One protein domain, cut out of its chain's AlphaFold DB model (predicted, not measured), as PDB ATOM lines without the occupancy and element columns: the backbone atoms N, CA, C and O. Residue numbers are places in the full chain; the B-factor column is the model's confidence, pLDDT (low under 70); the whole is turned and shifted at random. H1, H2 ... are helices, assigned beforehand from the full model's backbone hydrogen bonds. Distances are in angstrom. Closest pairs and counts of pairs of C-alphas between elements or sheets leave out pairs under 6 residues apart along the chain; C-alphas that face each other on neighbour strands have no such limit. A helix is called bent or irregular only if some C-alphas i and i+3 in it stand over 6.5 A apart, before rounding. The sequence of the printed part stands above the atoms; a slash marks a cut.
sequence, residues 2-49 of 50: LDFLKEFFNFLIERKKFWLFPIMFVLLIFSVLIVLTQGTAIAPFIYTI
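Overview. This is residues 2 to 49 of the 50 residues of an uncharacterized protein of Rickettsiales bacterium (UniProt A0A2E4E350). The model is a flat, open U: the long helix H2 makes the base, and H1 at one end and residues 38 to 49 with the short H3 at the other are arms that turn to the same side. The space between the arms is empty, and residues 2 to 49 stand free. The printed part has 48 residues with three named helices, H1, H2, H3 in order, and no named strand; the class is all helix. It is extended, with a radius of gyration of the C-alphas of 17.0 A and spans of 46 by 25 by 8 A.

Along the chain. H1, residues 2 to 14, begins at C-alpha 2 (29.931, 11.532, 52.632) and is 18.6 A long. H2, residues 17 to 37, measures 31.2 A; it is neither bent nor irregular, but only just: C-alphas 19 and 22 are 6.3 A apart. H3, residues 43 to 47, measures 6.1 A and ends at C-alpha 47 (18.077, 7.534, 17.785).

Arrangement. H1 and H2 meet only through their link. H2 and H3 are apart, as are H1 and H3. In H1 and H3 every O i to N i+4 pair is within hydrogen-bond range; in H2, 14 of 17 are.

Size, cuts and confidence. The C-alphas farthest apart, of Glu 14 and Ile 49, are 47.2 A apart. The printed part has no cut, and both links are tight. Mean pLDDT of the printed part is 80.2; residues 16 to 18, 39 to 44, 46 to 47 and 49 are under 70.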
ATOM      1  N   LEU A   2      28.738  12.331  52.959       82.69
ATOM      2  CA  LEU A   2      29.931  11.532  52.632       82.69
ATOM      3  C   LEU A   2      30.512  10.775  53.839       82.69
ATOM      4  O   LEU A   2      30.883   9.616  53.689       82.69
ATOM      5  N   ASP A   3      30.518  11.374  55.033       89.19
ATOM      6  CA  ASP A   3      31.042  10.714  56.243       89.19
ATOM      7  C   ASP A   3      30.218   9.490  56.656       89.19
ATOM      8  O   ASP A   3      30.776   8.444  56.969       89.19
ATOM      9  N   PHE A   4      28.891   9.580  56.531       88.81
ATOM     10  CA  PHE A   4      27.976   8.461  56.769       88.81
ATOM     11  C   PHE A   4      28.257   7.277  55.832       88.81
ATOM     12  O   PHE A   4      28.320   6.129  56.266       88.81
ATOM     13  N   LEU A   5      28.480   7.548  54.539       88.50
ATOM     14  CA  LEU A   5      28.847   6.511  53.570       88.50
ATOM     15  C   LEU A   5      30.203   5.876  53.912       88.50
ATOM     16  O   LEU A   5      30.376   4.673  53.738       88.50
ATOM     17  N   LYS A   6      31.148   6.666  54.431       88.50
ATOM     18  CA  LYS A   6      32.480   6.203  54.833       88.50
ATOM     19  C   LYS A   6      32.427   5.292  56.064       88.50
ATOM     20  O   LYS A   6      33.031   4.222  56.053       88.50
ATOM     21  N   GLU A   7      31.663   5.671  57.087       87.88
ATOM     22  CA  GLU A   7      31.417   4.833  58.270       87.88
ATOM     23  C   GLU A   7      30.696   3.532  57.908       87.88
ATOM     24  O   GLU A   7      31.070   2.459  58.384       87.88
ATOM     25  N   PHE A   8      29.715   3.599  57.008       84.06
ATOM     26  CA  PHE A   8      29.006   2.421  56.518       84.06
ATOM     27  C   PHE A   8      29.932   1.456  55.759       84.06
ATOM     28  O   PHE A   8      29.875   0.242  55.970       84.06
ATOM     29  N   PHE A   9      30.831   1.981  54.922       82.62
ATOM     30  CA  PHE A   9      31.841   1.173  54.233       82.62
ATOM     31  C   PHE A   9      32.834   0.523  55.201       82.62
ATOM     32  O   PHE A   9      33.117  -0.669  55.066       82.62
ATOM     33  N   ASN A  10      33.307   1.258  56.210       84.56
ATOM     34  CA  ASN A  10      34.166   0.695  57.255       84.56
ATOM     35  C   ASN A  10      33.447  -0.423  58.026       84.56
ATOM     36  O   ASN A  10      34.019  -1.489  58.237       84.56
ATOM     37  N   PHE A  11      32.168  -0.242  58.364       83.00
ATOM     38  CA  PHE A  11      31.363  -1.279  59.015       83.00
ATOM     39  C   PHE A  11      31.208  -2.544  58.151       83.00
ATOM     40  O   PHE A  11      31.243  -3.665  58.667       83.00
ATOM     41  N   LEU A  12      31.046  -2.390  56.834       78.19
ATOM     42  CA  LEU A  12      30.954  -3.513  55.895       78.19
ATOM     43  C   LEU A  12      32.267  -4.306  55.789       78.19
ATOM     44  O   LEU A  12      32.222  -5.541  55.731       78.19
ATOM     45  N   ILE A  13      33.408  -3.611  55.791       77.88
ATOM     46  CA  ILE A  13      34.755  -4.207  55.775       77.88
ATOM     47  C   ILE A  13      35.011  -4.991  57.069       77.88
ATOM     48  O   ILE A  13      35.432  -6.149  57.012       77.88
ATOM     49  N   GLU A  14      34.652  -4.423  58.221       83.50
ATOM     50  CA  GLU A  14      34.904  -5.031  59.534       83.50
ATOM     51  C   GLU A  14      34.100  -6.309  59.771       83.50
ATOM     52  O   GLU A  14      34.550  -7.251  60.426       83.50
ATOM     53  N   ARG A  15      32.922  -6.406  59.149       82.75
ATOM     54  CA  ARG A  15      32.101  -7.625  59.144       82.75
ATOM     55  C   ARG A  15      32.650  -8.726  58.225       82.75
ATOM     56  O   ARG A  15      32.010  -9.772  58.120       82.75
ATOM     57  N   LYS A  16      33.786  -8.509  57.545       69.25
ATOM     58  CA  LYS A  16      34.422  -9.425  56.579       69.25
ATOM     59  C   LYS A  16      33.451 -10.032  55.560       69.25
ATOM     60  O   LYS A  16      33.676 -11.140  55.071       69.25
ATOM     61  N   LYS A  17      32.395  -9.312  55.163       68.44
ATOM     62  CA  LYS A  17      31.482  -9.754  54.091       68.44
ATOM     63  C   LYS A  17      32.121  -9.624  52.697       68.44
ATOM     64  O   LYS A  17      31.446  -9.303  51.725       68.44
ATOM     65  N   PHE A  18      33.412  -9.934  52.569       66.88
ATOM     66  CA  PHE A  18      34.140 -10.016  51.300       66.88
ATOM     67  C   PHE A  18      33.551 -11.069  50.352       66.88
ATOM     68  O   PHE A  18      33.771 -11.000  49.152       66.88
ATOM     69  N   TRP A  19      32.732 -11.991  50.868       74.25
ATOM     70  CA  TRP A  19      31.932 -12.936  50.084       74.25
ATOM     71  C   TRP A  19      30.913 -12.269  49.148       74.25
ATOM     72  O   TRP A  19      30.534 -12.861  48.142       74.25
ATOM     73  N   LEU A  20      30.478 -11.037  49.435       78.31
ATOM     74  CA  LEU A  20      29.563 -10.303  48.552       78.31
ATOM     75  C   LEU A  20      30.269  -9.751  47.314       78.31
ATOM     76  O   LEU A  20      29.637  -9.589  46.277       78.31
ATOM     77  N   PHE A  21      31.573  -9.493  47.406       82.69
ATOM     78  CA  PHE A  21      32.360  -8.948  46.307       82.69
ATOM     79  C   PHE A  21      32.329  -9.830  45.044       82.69
ATOM     80  O   PHE A  21      31.976  -9.306  43.986       82.69
ATOM     81  N   PRO A  22      32.597 -11.154  45.107       85.50
ATOM     82  CA  PRO A  22      32.500 -12.010  43.927       85.50
ATOM     83  C   PRO A  22      31.072 -12.095  43.371       85.50
ATOM     84  O   PRO A  22      30.902 -12.089  42.155       85.50
ATOM     85  N   ILE A  23      30.039 -12.098  44.224       89.06
ATOM     86  CA  ILE A  23      28.634 -12.088  43.780       89.06
ATOM     87  C   ILE A  23      28.325 -10.793  43.020       89.06
ATOM     88  O   ILE A  23      27.778 -10.833  41.921       89.06
ATOM     89  N   MET A  24      28.718  -9.643  43.570       88.06
ATOM     90  CA  MET A  24      28.551  -8.345  42.919       88.06
ATOM     91  C   MET A  24      29.307  -8.256  41.595       88.06
ATOM     92  O   MET A  24      28.772  -7.723  40.628       88.06
ATOM     93  N   PHE A  25      30.519  -8.803  41.531       92.00
ATOM     94  CA  PHE A  25      31.329  -8.811  40.317       92.00
ATOM     95  C   PHE A  25      30.678  -9.635  39.199       92.00
ATOM     96  O   PHE A  25      30.545  -9.157  38.073       92.00
ATOM     97  N   VAL A  26      30.194 -10.838  39.524       94.75
ATOM     98  CA  VAL A  26      29.467 -11.694  38.575       94.75
ATOM     99  C   VAL A  26      28.174 -11.018  38.107       94.75
ATOM    100  O   VAL A  26      27.904 -10.981  36.908       94.75
ATOM    101  N   LEU A  27      27.404 -10.415  39.020       93.69
ATOM    102  CA  LEU A  27      26.190  -9.667  38.671       93.69
ATOM    103  C   LEU A  27      26.478  -8.462  37.770       93.69
ATOM    104  O   LEU A  27      25.697  -8.187  36.860       93.69
ATOM    105  N   LEU A  28      27.593  -7.762  37.985       93.56
ATOM    106  CA  LEU A  28      28.002  -6.631  37.155       93.56
ATOM    107  C   LEU A  28      28.351  -7.093  35.737       93.56
ATOM    108  O   LEU A  28      27.869  -6.501  34.774       93.56
ATOM    109  N   ILE A  29      29.102  -8.192  35.601       94.94
ATOM    110  CA  ILE A  29      29.406  -8.800  34.297       94.94
ATOM    111  C   ILE A  29      28.118  -9.196  33.570       94.94
ATOM    112  O   ILE A  29      27.943  -8.840  32.405       94.94
ATOM    113  N   PHE A  30      27.195  -9.886  34.248       92.75
ATOM    114  CA  PHE A  30      25.909 -10.249  33.649       92.75
ATOM    115  C   PHE A  30      25.075  -9.025  33.280       92.75
ATOM    116  O   PHE A  30      24.477  -9.018  32.213       92.75
ATOM    117  N   SER A  31      25.067  -7.973  34.099       86.81
ATOM    118  CA  SER A  31      24.352  -6.731  33.787       86.81
ATOM    119  C   SER A  31      24.894  -6.082  32.512       86.81
ATOM    120  O   SER A  31      24.117  -5.708  31.638       86.81
ATOM    121  N   VAL A  32      26.220  -6.017  32.362       88.00
ATOM    122  CA  VAL A  32      26.869  -5.511  31.142       88.00
ATOM    123  C   VAL A  32      26.536  -6.396  29.942       88.00
ATOM    124  O   VAL A  32      26.135  -5.885  28.901       88.00
ATOM    125  N   LEU A  33      26.638  -7.719  30.080       88.06
ATOM    126  CA  LEU A  33      26.289  -8.659  29.011       88.06
ATOM    127  C   LEU A  33      24.822  -8.537  28.589       88.06
ATOM    128  O   LEU A  33      24.531  -8.535  27.396       88.06
ATOM    129  N   ILE A  34      23.901  -8.402  29.541       85.31
ATOM    130  CA  ILE A  34      22.473  -8.208  29.270       85.31
ATOM    131  C   ILE A  34      22.257  -6.897  28.512       85.31
ATOM    132  O   ILE A  34      21.561  -6.898  27.507       85.31
ATOM    133  N   VAL A  35      22.891  -5.799  28.925       81.00
ATOM    134  CA  VAL A  35      22.793  -4.506  28.224       81.00
ATOM    135  C   VAL A  35      23.349  -4.588  26.799       81.00
ATOM    136  O   VAL A  35      22.749  -4.042  25.880       81.00
ATOM    137  N   LEU A  36      24.461  -5.297  26.592       80.81
ATOM    138  CA  LEU A  36      25.062  -5.472  25.265       80.81
ATOM    139  C   LEU A  36      24.250  -6.405  24.351       80.81
ATOM    140  O   LEU A  36      24.293  -6.253  23.133       80.81
ATOM    141  N   THR A  37      23.534  -7.377  24.922       78.06
ATOM    142  CA  THR A  37      22.727  -8.361  24.172       78.06
ATOM    143  C   THR A  37      21.270  -7.943  23.999       78.06
ATOM    144  O   THR A  37      20.609  -8.397  23.064       78.06
ATOM    145  N   GLN A  38      20.757  -7.046  24.842       72.44
ATOM    146  CA  GLN A  38      19.499  -6.358  24.595       72.44
ATOM    147  C   GLN A  38      19.703  -5.392  23.426       72.44
ATOM    148  O   GLN A  38      20.249  -4.304  23.589       72.44
ATOM    149  N   GLY A  39      19.218  -5.777  22.240       67.31
ATOM    150  CA  GLY A  39      19.332  -5.000  20.997       67.31
ATOM    151  C   GLY A  39      18.744  -3.580  21.041       67.31
ATOM    152  O   GLY A  39      18.848  -2.843  20.066       67.31
ATOM    153  N   THR A  40      18.146  -3.174  22.162       63.53
ATOM    154  CA  THR A  40      17.514  -1.873  22.377       63.53
ATOM    155  C   THR A  40      18.166  -1.009  23.453       63.53
ATOM    156  O   THR A  40      17.825   0.163  23.515       63.53
ATOM    157  N   ALA A  41      19.114  -1.486  24.269       68.56
ATOM    158  CA  ALA A  41      19.710  -0.619  25.300       68.56
ATOM    159  C   ALA A  41      20.572   0.507  24.694       68.56
ATOM    160  O   ALA A  41      20.684   1.593  25.257       68.56
ATOM    161  N   ILE A  42      21.128   0.259  23.505       65.12
ATOM    162  CA  ILE A  42      21.908   1.227  22.721       65.12
ATOM    163  C   ILE A  42      21.006   2.001  21.737       65.12
ATOM    164  O   ILE A  42      21.356   3.093  21.297       65.12
ATOM    165  N   ALA A  43      19.812   1.481  21.426       68.69
ATOM    166  CA  ALA A  43      18.876   2.102  20.490       68.69
ATOM    167  C   ALA A  43      18.524   3.566  20.833       68.69
ATOM    168  O   ALA A  43      18.610   4.392  19.926       68.69
ATOM    169  N   PRO A  44      18.228   3.952  22.093       67.44
ATOM    170  CA  PRO A  44      17.969   5.351  22.417       67.44
ATOM    171  C   PRO A  44      19.165   6.266  22.136       67.44
ATOM    172  O   PRO A  44      18.950   7.413  21.781       67.44
ATOM    173  N   PHE A  45      20.405   5.773  22.231       70.94
ATOM    174  CA  PHE A  45      21.606   6.565  21.937       70.94
ATOM    175  C   PHE A  45      21.832   6.743  20.433       70.94
ATOM    176  O   PHE A  45      22.303   7.792  19.998       70.94
ATOM    177  N   ILE A  46      21.466   5.741  19.629       67.19
ATOM    178  CA  ILE A  46      21.517   5.826  18.165       67.19
ATOM    179  C   ILE A  46      20.424   6.779  17.662       67.19
ATOM    180  O   ILE A  46      20.713   7.658  16.858       67.19
ATOM    181  N   TYR A  47      19.196   6.667  18.179       66.19
ATOM    182  CA  TYR A  47      18.077   7.534  17.785       66.19
ATOM    183  C   TYR A  47      18.204   8.983  18.259       66.19
ATOM    184  O   TYR A  47      17.495   9.835  17.748       66.19
ATOM    185  N   THR A  48      19.074   9.291  19.221       72.12
ATOM    186  CA  THR A  48      19.356  10.689  19.588       72.12
ATOM    187  C   THR A  48      20.381  11.371  18.679       72.12
ATOM    188  O   THR A  48      20.512  12.590  18.744       72.12
ATOM    189  N   ILE A  49      21.143  10.611  17.882       68.00
ATOM    190  CA  ILE A  49      22.200  11.140  16.997       68.00
ATOM    191  C   ILE A  49      21.673  11.419  15.573       68.00
ATOM    192  O   ILE A  49      22.288  12.204  14.850       68.00
TER     193      ILE A  49